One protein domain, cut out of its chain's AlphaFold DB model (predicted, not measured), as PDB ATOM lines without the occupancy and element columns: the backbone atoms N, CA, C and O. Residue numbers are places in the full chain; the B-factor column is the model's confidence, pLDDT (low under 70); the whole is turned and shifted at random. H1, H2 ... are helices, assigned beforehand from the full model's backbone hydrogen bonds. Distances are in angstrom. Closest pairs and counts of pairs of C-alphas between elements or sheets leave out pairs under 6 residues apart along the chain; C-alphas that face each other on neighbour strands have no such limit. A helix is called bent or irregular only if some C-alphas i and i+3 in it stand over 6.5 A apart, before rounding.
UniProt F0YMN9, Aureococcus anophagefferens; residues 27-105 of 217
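AT A GLANCE: This is residues 27 to 105 of the 217 residues of a protein of Aureococcus anophagefferens (UniProt F0YMN9). Helix H4 forms the middle of a small helical domain, with H1, H2 and H3 packed round part of it and H3 only just in reach, while the unnamed stretch of residues 27 to 39 passes H4 on the side away from H2. From this body the chain after H4 runs out to H5, a poorly formed helix whose residues 99 to 105 stick out on their own at one end of the domain. The printed part has 79 residues with five named helices, in the order H1, H2, H3, H4, H5, and no named strand; the class is all helix, with 40 of the 79 residues in helices. The whole is compact, with a radius of gyration of the C-alphas of 13.2 A, and spans 34 by 31 by 25 A along its three main axes.

IN THESE COORDINATES: The printed part begins at Ala 27, with its C-alpha at (185.586, 210.834, 276.067), and residues 27 to 39 hold no named element. H1 follows, residues 40 to 47, starting at C-alpha 40 at (176.118, 191.497, 264.453) and 10.4 A long from first to last C-alpha. H2 is residues 49 to 56, 10.6 A long. H3 is a short helix, residues 66 to 70, 6.1 A long. H4, residues 77 to 87, is the longest helix by residues, with 11, and measures 15.9 A from C-alpha 77 at (188.608, 204.084, 259.074) to C-alpha 87 at (178.523, 207.240, 270.951). H4 is irregular: C-alphas 78 and 81 are 7.4 A apart, against about 5 A in a regular helix, and its line is a rough one. H5, residues 98 to 105, is 12.2 A long and ends at C-alpha 105 at (200.474, 214.501, 275.387).

HOW THE PARTS SIT: H4 is the hub, touching three other helices, and its centre is 3.4 A from the mean of the C-alphas. H1 touches H4, the closest C-alphas being those of Ala 46 and Ser 84, 5.3 A apart, and their lines are about perpendicular at 81 degrees. H2 touches H4 near the same residue, with the C-alphas of Leu 49 and Ser 84 closest at 5.8 A; these two helices run the same way at a steep tilt of 51 degrees. H3 and H4 only just touch, with 3 pairs of C-alphas within 8 A, the closest being those of Leu 70 and Leu 80 at 7.1 A. H3 also touches H2, where the C-alphas of Ala 53 and Leu 66 are closest at 5.9 A. H1 and H2 meet only through their link, while H1 and H3 are apart. H5 is apart from H1, H2, H3 and H4. In H1, H2 and H3 every O i to N i+4 pair is within hydrogen-bond range, in H4 5 of 7 are, and in H5 0 of 4 are, with 0 of 5 O i to N i+3 pairs within range as well.

THE WHOLE: The two C-alphas farthest apart are those of Arg 40 and Ala 103, at 36.1 A, and the first and last printed C-alphas, of Ala 27 and Ala 105, are 15.3 A apart. The printed part runs from residue 27 to 105 of a full chain of 217 residues and has no cut. The link from H1 to H2 is tight, with 1 residue; the links from H2 to H3, H3 to H4 and H4 to H5 are short, with 9, 6 and 10 residues. Residues 99 to 105, which belong to H5, stand free. The mean pLDDT of the printed part is 76.7; residues 52 to 63 and 95 to 105 are under 70, and the mean of H5 is 40.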
ATOM      1  N   ALA A  27     185.848 212.138 275.458       83.12
ATOM      2  CA  ALA A  27     185.586 210.834 276.067       83.12
ATOM      3  C   ALA A  27     185.094 209.788 275.047       83.12
ATOM      4  O   ALA A  27     185.355 208.591 275.194       83.12
ATOM      5  N   HIS A  28     184.442 210.238 273.971       85.06
ATOM      6  CA  HIS A  28     183.933 209.394 272.887       85.06
ATOM      7  C   HIS A  28     184.898 209.281 271.699       85.06
ATOM      8  O   HIS A  28     184.629 208.534 270.755       85.06
ATOM      9  N   VAL A  29     186.037 209.980 271.729       85.19
ATOM     10  CA  VAL A  29     187.065 209.862 270.690       85.19
ATOM     11  C   VAL A  29     187.985 208.686 271.010       85.19
ATOM     12  O   VAL A  29     188.789 208.724 271.943       85.19
ATOM     13  N   TRP A  30     187.866 207.642 270.194       86.19
ATOM     14  CA  TRP A  30     188.640 206.410 270.280       86.19
ATOM     15  C   TRP A  30     189.298 206.091 268.945       86.19
ATOM     16  O   TRP A  30     188.801 206.479 267.887       86.19
ATOM     17  N   LYS A  31     190.404 205.349 269.008       85.81
ATOM     18  CA  LYS A  31     191.152 204.882 267.844       85.81
ATOM     19  C   LYS A  31     191.346 203.375 267.929       85.81
ATOM     20  O   LYS A  31     191.666 202.856 268.996       85.81
ATOM     21  N   ALA A  32     191.184 202.702 266.802       87.56
ATOM     22  CA  ALA A  32     191.462 201.283 266.638       87.56
ATOM     23  C   ALA A  32     192.401 201.065 265.440       87.56
ATOM     24  O   ALA A  32     192.786 202.014 264.755       87.56
ATOM     25  N   ASP A  33     192.790 199.813 265.199       84.19
ATOM     26  CA  ASP A  33     193.350 199.427 263.902       84.19
ATOM     27  C   ASP A  33     192.273 199.588 262.810       84.19
ATOM     28  O   ASP A  33     191.074 199.589 263.090       84.19
ATOM     29  N   GLN A  34     192.702 199.688 261.555       85.88
ATOM     30  CA  GLN A  34     191.827 199.732 260.382       85.88
ATOM     31  C   GLN A  34     191.007 198.434 260.231       85.88
ATOM     32  O   GLN A  34     189.972 198.414 259.570       85.88
ATOM     33  N   TRP A  35     191.495 197.327 260.805       89.62
ATOM     34  CA  TRP A  35     190.893 196.000 260.706       89.62
ATOM     35  C   TRP A  35     190.216 195.661 262.031       89.62
ATOM     36  O   TRP A  35     190.882 195.458 263.046       89.62
ATOM     37  N   VAL A  36     188.887 195.586 262.012       91.00
ATOM     38  CA  VAL A  36     188.062 195.255 263.178       91.00
ATOM     39  C   VAL A  36     187.144 194.085 262.855       91.00
ATOM     40  O   VAL A  36     186.711 193.918 261.716       91.00
ATOM     41  N   VAL A  37     186.814 193.290 263.869       92.19
ATOM     42  CA  VAL A  37     185.744 192.292 263.789       92.19
ATOM     43  C   VAL A  37     184.611 192.772 264.675       92.19
ATOM     44  O   VAL A  37     184.811 193.078 265.847       92.19
ATOM     45  N   LEU A  38     183.417 192.856 264.096       91.06
ATOM     46  CA  LEU A  38     182.213 193.269 264.797       91.06
ATOM     47  C   LEU A  38     181.274 192.076 264.900       91.06
ATOM     48  O   LEU A  38     181.020 191.389 263.911       91.06
ATOM     49  N   SER A  39     180.710 191.866 266.088       90.94
ATOM     50  CA  SER A  39     179.507 191.043 266.186       90.94
ATOM     51  C   SER A  39     178.367 191.711 265.413       90.94
ATOM     52  O   SER A  39     178.381 192.925 265.179       90.94
ATOM     53  N   ARG A  40     177.331 190.942 265.069       91.12
ATOM     54  CA  ARG A  40     176.118 191.497 264.453       91.12
ATOM     55  C   ARG A  40     175.546 192.666 265.263       91.12
ATOM     56  O   ARG A  40     175.234 193.702 264.690       91.12
ATOM     57  N   LEU A  41     175.477 192.525 266.588       87.94
ATOM     58  CA  LEU A  41     174.973 193.562 267.492       87.94
ATOM     59  C   LEU A  41     175.807 194.849 267.408       87.94
ATOM     60  O   LEU A  41     175.256 195.947 267.341       87.94
ATOM     61  N   HIS A  42     177.137 194.728 267.375       89.31
ATOM     62  CA  HIS A  42     178.035 195.881 267.255       89.31
ATOM     63  C   HIS A  42     177.948 196.541 265.876       89.31
ATOM     64  O   HIS A  42     177.965 197.767 265.786       89.31
ATOM     65  N   ALA A  43     177.804 195.748 264.813       91.12
ATOM     66  CA  ALA A  43     177.607 196.257 263.459       91.12
ATOM     67  C   ALA A  43     176.275 197.013 263.323       91.12
ATOM     68  O   ALA A  43     176.242 198.108 262.765       91.12
ATOM     69  N   GLU A  44     175.188 196.483 263.889       88.12
ATOM     70  CA  GLU A  44     173.885 197.156 263.920       88.12
ATOM     71  C   GLU A  44     173.931 198.459 264.731       88.12
ATOM     72  O   GLU A  44     173.323 199.452 264.329       88.12
ATOM     73  N   ALA A  45     174.673 198.492 265.845       85.38
ATOM     74  CA  ALA A  45     174.903 199.720 266.601       85.38
ATOM     75  C   ALA A  45     175.673 200.757 265.767       85.38
ATOM     76  O   ALA A  45     175.237 201.903 265.655       85.38
ATOM     77  N   ALA A  46     176.764 200.346 265.111       85.25
ATOM     78  CA  ALA A  46     177.544 201.218 264.236       85.25
ATOM     79  C   ALA A  46     176.730 201.725 263.032       85.25
ATOM     80  O   ALA A  46     176.871 202.876 262.641       85.25
ATOM     81  N   ALA A  47     175.814 200.928 262.480       85.56
ATOM     82  CA  ALA A  47     174.934 201.363 261.393       85.56
ATOM     83  C   ALA A  47     173.944 202.470 261.814       85.56
ATOM     84  O   ALA A  47     173.472 203.234 260.975       85.56
ATOM     85  N   ARG A  48     173.649 202.610 263.116       82.19
ATOM     86  CA  ARG A  48     172.768 203.660 263.667       82.19
ATOM     87  C   ARG A  48     173.496 204.983 263.942       82.19
ATOM     88  O   ARG A  48     172.921 205.869 264.581       82.19
ATOM     89  N   LEU A  49     174.734 205.126 263.457       75.69
ATOM     90  CA  LEU A  49     175.648 206.230 263.751       75.69
ATOM     91  C   LEU A  49     175.020 207.615 263.634       75.69
ATOM     92  O   LEU A  49     175.158 208.434 264.541       75.69
ATOM     93  N   ASP A  50     174.311 207.869 262.537       70.56
ATOM     94  CA  ASP A  50     173.727 209.181 262.262       70.56
ATOM     95  C   ASP A  50     172.667 209.566 263.295       70.56
ATOM     96  O   ASP A  50     172.557 210.734 263.667       70.56
ATOM     97  N   GLY A  51     171.927 208.585 263.818       70.06
ATOM     98  CA  GLY A  51     170.979 208.808 264.904       70.06
ATOM     99  C   GLY A  51     171.677 209.137 266.225       70.06
ATOM    100  O   GLY A  51     171.214 210.008 266.958       70.06
ATOM    101  N   CYS A  52     172.791 208.471 266.535       69.69
ATOM    102  CA  CYS A  52     173.559 208.712 267.761       69.69
ATOM    103  C   CYS A  52     174.286 210.060 267.724       69.69
ATOM    104  O   CYS A  52     174.175 210.834 268.668       69.69
ATOM    105  N   ALA A  53     174.948 210.381 266.610       68.62
ATOM    106  CA  ALA A  53     175.666 211.640 266.437       68.62
ATOM    107  C   ALA A  53     174.734 212.856 266.563       68.62
ATOM    108  O   ALA A  53     175.062 213.814 267.256       68.62
ATOM    109  N   ARG A  54     173.532 212.790 265.970       69.06
ATOM    110  CA  ARG A  54     172.504 213.835 266.132       69.06
ATOM    111  C   ARG A  54     172.008 213.955 267.574       69.06
ATOM    112  O   ARG A  54     171.772 215.062 268.041       69.06
ATOM    113  N   ARG A  55     171.850 212.829 268.283       68.94
ATOM    114  CA  ARG A  55     171.420 212.810 269.692       68.94
ATOM    115  C   ARG A  55     172.472 213.300 270.673       68.94
ATOM    116  O   ARG A  55     172.075 213.667 271.768       68.94
ATOM    117  N   GLU A  56     173.752 213.244 270.333       67.25
ATOM    118  CA  GLU A  56     174.845 213.798 271.147       67.25
ATOM    119  C   GLU A  56     175.065 215.280 270.845       67.25
ATOM    120  O   GLU A  56     175.314 216.079 271.742       67.25
ATOM    121  N   ALA A  57     174.844 215.696 269.599       64.31
ATOM    122  CA  ALA A  57     174.926 217.089 269.189       64.31
ATOM    123  C   ALA A  57     173.752 217.965 269.685       64.31
ATOM    124  O   ALA A  57     173.400 218.920 268.994       64.31
ATOM    125  N   ARG A  58     173.170 217.671 270.868       51.12
ATOM    126  CA  ARG A  58     171.903 218.171 271.470       51.12
ATOM    127  C   ARG A  58     171.652 219.685 271.492       51.12
ATOM    128  O   ARG A  58     170.647 220.111 272.047       51.12
ATOM    129  N   HIS A  59     172.502 220.510 270.897       51.84
ATOM    130  CA  HIS A  59     172.403 221.966 270.933       51.84
ATOM    131  C   HIS A  59     172.726 222.658 269.599       51.84
ATOM    132  O   HIS A  59     172.989 223.859 269.596       51.84
ATOM    133  N   ARG A  60     172.738 221.943 268.462       59.12
ATOM    134  CA  ARG A  60     172.925 222.561 267.138       59.12
ATOM    135  C   ARG A  60     171.995 221.930 266.107       59.12
ATOM    136  O   ARG A  60     172.248 220.811 265.671       59.12
ATOM    137  N   ASP A  61     170.981 222.673 265.673       62.06
ATOM    138  CA  ASP A  61     170.098 222.267 264.565       62.06
ATOM    139  C   ASP A  61     170.883 221.989 263.263       62.06
ATOM    140  O   ASP A  61     170.460 221.183 262.437       62.06
ATOM    141  N   ASP A  62     172.095 222.545 263.146       69.06
ATOM    142  CA  ASP A  62     173.019 222.362 262.018       69.06
ATOM    143  C   ASP A  62     174.113 221.297 262.253       69.06
ATOM    144  O   ASP A  62     175.177 221.329 261.625       69.06
ATOM    145  N   ALA A  63     173.915 220.360 263.185       69.12
ATOM    146  CA  ALA A  63     174.914 219.333 263.467       69.12
ATOM    147  C   ALA A  63     175.174 218.431 262.245       69.12
ATOM    148  O   ALA A  63     174.319 217.665 261.791       69.12
ATOM    149  N   GLU A  64     176.396 218.506 261.720       76.94
ATOM    150  CA  GLU A  64     176.825 217.710 260.579       76.94
ATOM    151  C   GLU A  64     176.860 216.205 260.941       76.94
ATOM    152  O   GLU A  64     177.398 215.845 261.992       76.94
ATOM    153  N   PRO A  65     176.328 215.300 260.089       79.12
ATOM    154  CA  PRO A  65     176.419 213.857 260.307       79.12
ATOM    155  C   PRO A  65     177.861 213.399 260.545       79.12
ATOM    156  O   PRO A  65     178.781 213.851 259.855       79.12
ATOM    157  N   LEU A  66     178.068 212.453 261.466       79.06
ATOM    158  CA  LEU A  66     179.413 212.024 261.858       79.06
ATOM    159  C   LEU A  66     180.236 211.508 260.674       79.06
ATOM    160  O   LEU A  66     181.421 211.818 260.581       79.06
ATOM    161  N   TRP A  67     179.635 210.799 259.716       82.00
ATOM    162  CA  TRP A  67     180.370 210.352 258.529       82.00
ATOM    163  C   TRP A  67     180.954 211.524 257.721       82.00
ATOM    164  O   TRP A  67     182.052 211.406 257.180       82.00
ATOM    165  N   ARG A  68     180.282 212.684 257.663       85.00
ATOM    166  CA  ARG A  68     180.816 213.877 256.986       85.00
ATOM    167  C   ARG A  68     181.932 214.546 257.786       85.00
ATOM    168  O   ARG A  68     182.878 215.045 257.178       85.00
ATOM    169  N   LEU A  69     181.857 214.521 259.118       83.69
ATOM    170  CA  LEU A  69     182.961 214.954 259.982       83.69
ATOM    171  C   LEU A  69     184.192 214.062 259.768       83.69
ATOM    172  O   LEU A  69     185.282 214.568 259.504       83.69
ATOM    173  N   LEU A  70     184.001 212.740 259.788       85.62
ATOM    174  CA  LEU A  70     185.060 211.752 259.584       85.62
ATOM    175  C   LEU A  70     185.689 211.852 258.193       85.62
ATOM    176  O   LEU A  70     186.902 211.756 258.078       85.62
ATOM    177  N   ARG A  71     184.926 212.161 257.136       87.12
ATOM    178  CA  ARG A  71     185.488 212.417 255.792       87.12
ATOM    179  C   ARG A  71     186.556 213.513 255.761       87.12
ATOM    180  O   ARG A  71     187.327 213.577 254.809       87.12
ATOM    181  N   LYS A  72     186.583 214.398 256.759       86.75
ATOM    182  CA  LYS A  72     187.570 215.475 256.866       86.75
ATOM    183  C   LYS A  72     188.809 215.044 257.665       86.75
ATOM    184  O   LYS A  72     189.772 215.814 257.708       86.75
ATOM    185  N   CYS A  73     188.791 213.876 258.302       86.44
ATOM    186  CA  CYS A  73     189.881 213.323 259.102       86.44
ATOM    187  C   CYS A  73     190.879 212.525 258.264       86.44
ATOM    188  O   CYS A  73     190.556 212.001 257.201       86.44
ATOM    189  N   THR A  74     192.095 212.405 258.789       85.69
ATOM    190  CA  THR A  74     193.111 211.485 258.267       85.69
ATOM    191  C   THR A  74     192.892 210.108 258.886       85.69
ATOM    192  O   THR A  74     192.759 210.027 260.104       85.69
ATOM    193  N   ALA A  75     192.895 209.054 258.064       86.25
ATOM    194  CA  ALA A  75     192.596 207.672 258.469       86.25
ATOM    195  C   ALA A  75     191.233 207.527 259.191       86.25
ATOM    196  O   ALA A  75     191.168 207.085 260.339       86.25
ATOM    197  N   PRO A  76     190.119 207.953 258.559       88.94
ATOM    198  CA  PRO A  76     188.797 207.921 259.188       88.94
ATOM    199  C   PRO A  76     188.302 206.509 259.512       88.94
ATOM    200  O   PRO A  76     187.460 206.341 260.388       88.94
ATOM    201  N   ASP A  77     188.828 205.503 258.829       88.56
ATOM    202  CA  ASP A  77     188.608 204.084 259.074       88.56
ATOM    203  C   ASP A  77     189.134 203.624 260.446       88.56
ATOM    204  O   ASP A  77     188.511 202.771 261.072       88.56
ATOM    205  N   GLU A  78     190.184 204.259 260.981       89.69
ATOM    206  CA  GLU A  78     190.698 204.004 262.342       89.69
ATOM    207  C   GLU A  78     189.808 204.612 263.445       89.69
ATOM    208  O   GLU A  78     189.980 204.310 264.629       89.69
ATOM    209  N   LEU A  79     188.869 205.491 263.072       88.25
ATOM    210  CA  LEU A  79     188.005 206.245 263.988       88.25
ATOM    211  C   LEU A  79     186.538 205.834 263.887       88.25
ATOM    212  O   LEU A  79     185.833 205.847 264.893       88.25
ATOM    213  N   LEU A  80     186.068 205.479 262.687       89.12
ATOM    214  CA  LEU A  80     184.652 205.282 262.390       89.12
ATOM    215  C   LEU A  80     183.995 204.334 263.389       89.12
ATOM    216  O   LEU A  80     183.100 204.747 264.121       89.12
ATOM    217  N   PHE A  81     184.450 203.087 263.456       90.69
ATOM    218  CA  PHE A  81     183.853 202.085 264.332       90.69
ATOM    219  C   PHE A  81     184.028 202.378 265.826       90.69
ATOM    220  O   PHE A  81     183.015 202.379 266.528       90.69
ATOM    221  N   PRO A  82     185.236 202.662 266.349       89.62
ATOM    222  CA  PRO A  82     185.389 202.866 267.786       89.62
ATOM    223  C   PRO A  82     184.643 204.116 268.292       89.62
ATOM    224  O   PRO A  82     184.009 204.045 269.345       89.62
ATOM    225  N   VAL A  83     184.597 205.215 267.525       87.81
ATOM    226  CA  VAL A  83     183.778 206.396 267.873       87.81
ATOM    227  C   VAL A  83     182.285 206.073 267.788       87.81
ATOM    228  O   VAL A  83     181.526 206.445 268.680       87.81
ATOM    229  N   SER A  84     181.849 205.334 266.760       88.44
ATOM    230  CA  SER A  84     180.449 204.903 266.634       88.44
ATOM    231  C   SER A  84     179.984 204.112 267.852       88.44
ATOM    232  O   SER A  84     178.931 204.396 268.420       88.44
ATOM    233  N   LEU A  85     180.781 203.127 268.269       89.38
ATOM    234  CA  LEU A  85     180.473 202.269 269.409       89.38
ATOM    235  C   LEU A  85     180.495 203.048 270.728       89.38
ATOM    236  O   LEU A  85     179.664 202.777 271.595       89.38
ATOM    237  N   ALA A  86     181.385 204.035 270.866       88.69
ATOM    238  CA  ALA A  86     181.421 204.917 272.027       88.69
ATOM    239  C   ALA A  86     180.168 205.801 272.119       88.69
ATOM    240  O   ALA A  86     179.515 205.825 273.157       88.69
ATOM    241  N   LEU A  87     179.754 206.432 271.014       86.00
ATOM    242  CA  LEU A  87     178.523 207.240 270.951       86.00
ATOM    243  C   LEU A  87     177.245 206.412 271.153       86.00
ATOM    244  O   LEU A  87     176.207 206.941 271.543       86.00
ATOM    245  N   CYS A  88     177.295 205.108 270.875       86.25
ATOM    246  CA  CYS A  88     176.209 204.179 271.187       86.25
ATOM    247  C   CYS A  88     176.233 203.687 272.645       86.25
ATOM    248  O   CYS A  88     175.373 202.896 273.026       86.25
ATOM    249  N   GLY A  89     177.223 204.093 273.448       86.81
ATOM    250  CA  GLY A  89     177.413 203.637 274.826       86.81
ATOM    251  C   GLY A  89     177.866 202.178 274.961       86.81
ATOM    252  O   GLY A  89     177.805 201.631 276.068       86.81
ATOM    253  N   VAL A  90     178.294 201.553 273.855       88.12
ATOM    254  CA  VAL A  90     178.812 200.175 273.803       88.12
ATOM    255  C   VAL A  90     180.275 200.147 274.241       88.12
ATOM    256  O   VAL A  90     180.658 199.317 275.061       88.12
ATOM    257  N   LEU A  91     181.088 201.068 273.719       87.38
ATOM    258  CA  LEU A  91     182.476 201.246 274.145       87.38
ATOM    259  C   LEU A  91     182.530 202.300 275.257       87.38
ATOM    260  O   LEU A  91     181.993 203.393 275.097       87.38
ATOM    261  N   ARG A  92     183.172 201.979 276.382       84.00
ATOM    262  CA  ARG A  92     183.317 202.881 277.537       84.00
ATOM    263  C   ARG A  92     184.768 202.919 277.984       84.00
ATOM    264  O   ARG A  92     185.463 201.907 277.880       84.00
ATOM    265  N   ARG A  93     185.230 204.073 278.479       75.75
ATOM    266  CA  ARG A  93     186.541 204.123 279.138       75.75
ATOM    267  C   ARG A  93     186.425 203.361 280.454       75.75
ATOM    268  O   ARG A  93     185.382 203.455 281.096       75.75
ATOM    269  N   PRO A  94     187.454 202.598 280.849       70.50
ATOM    270  CA  PRO A  94     187.553 202.147 282.226       70.50
ATOM    271  C   PRO A  94     187.519 203.373 283.144       70.50
ATOM    272  O   PRO A  94     188.186 204.370 282.845       70.50
ATOM    273  N   ASP A  95     186.760 203.303 284.235       63.03
ATOM    274  CA  ASP A  95     186.711 204.376 285.227       63.03
ATOM    275  C   ASP A  95     188.144 204.708 285.697       63.03
ATOM    276  O   ASP A  95     188.911 203.813 286.059       63.03
ATOM    277  N   GLY A  96     188.534 205.987 285.623       56.56
ATOM    278  CA  GLY A  96     189.877 206.465 285.997       56.56
ATOM    279  C   GLY A  96     190.932 206.505 284.878       56.56
ATOM    280  O   GLY A  96     192.063 206.911 285.126       56.56
ATOM    281  N   ALA A  97     190.601 206.142 283.632       56.94
ATOM    282  CA  ALA A  97     191.552 206.207 282.509       56.94
ATOM    283  C   ALA A  97     191.840 207.637 281.986       56.94
ATOM    284  O   ALA A  97     192.783 207.832 281.210       56.94
ATOM    285  N   ASP A  98     191.045 208.633 282.390       48.88
ATOM    286  CA  ASP A  98     191.119 210.004 281.865       48.88
ATOM    287  C   ASP A  98     192.351 210.791 282.346       48.88
ATOM    288  O   ASP A  98     192.884 211.604 281.588       48.88
ATOM    289  N   GLU A  99     192.884 210.506 283.539       40.53
ATOM    290  CA  GLU A  99     194.071 211.208 284.057       40.53
ATOM    291  C   GLU A  99     195.370 210.782 283.354       40.53
ATOM    292  O   GLU A  99     196.255 211.606 283.109       40.53
ATOM    293  N   ALA A 100     195.481 209.515 282.946       41.09
ATOM    294  CA  ALA A 100     196.700 209.000 282.324       41.09
ATOM    295  C   ALA A 100     196.873 209.478 280.870       41.09
ATOM    296  O   ALA A 100     197.983 209.791 280.444       41.09
ATOM    297  N   ALA A 101     195.784 209.573 280.099       43.53
ATOM    298  CA  ALA A 101     195.846 209.883 278.668       43.53
ATOM    299  C   ALA A 101     196.086 211.374 278.356       43.53
ATOM    300  O   ALA A 101     196.618 211.687 277.286       43.53
ATOM    301  N   ALA A 102     195.703 212.283 279.262       38.28
ATOM    302  CA  ALA A 102     195.958 213.718 279.133       38.28
ATOM    303  C   ALA A 102     197.404 214.086 279.516       38.28
ATOM    304  O   ALA A 102     198.014 214.939 278.872       38.28
ATOM    305  N   ALA A 103     197.992 213.391 280.497       35.03
ATOM    306  CA  ALA A 103     199.355 213.648 280.968       35.03
ATOM    307  C   ALA A 103     200.457 213.213 279.976       35.03
ATOM    308  O   ALA A 103     201.573 213.723 280.028       35.03
ATOM    309  N   THR A 104     200.170 212.300 279.038       37.31
ATOM    310  CA  THR A 104     201.172 211.797 278.071       37.31
ATOM    311  C   THR A 104     201.264 212.618 276.773       37.31
ATOM    312  O   THR A 104     202.054 212.289 275.893       37.31
ATOM    313  N   ALA A 105     200.486 213.696 276.616       38.50
ATOM    314  CA  ALA A 105     200.474 214.501 275.387       38.50
ATOM    315  C   ALA A 105     201.661 215.486 275.241       38.50
ATOM    316  O   ALA A 105     201.739 216.175 274.225       38.50
TER     317      ALA A 105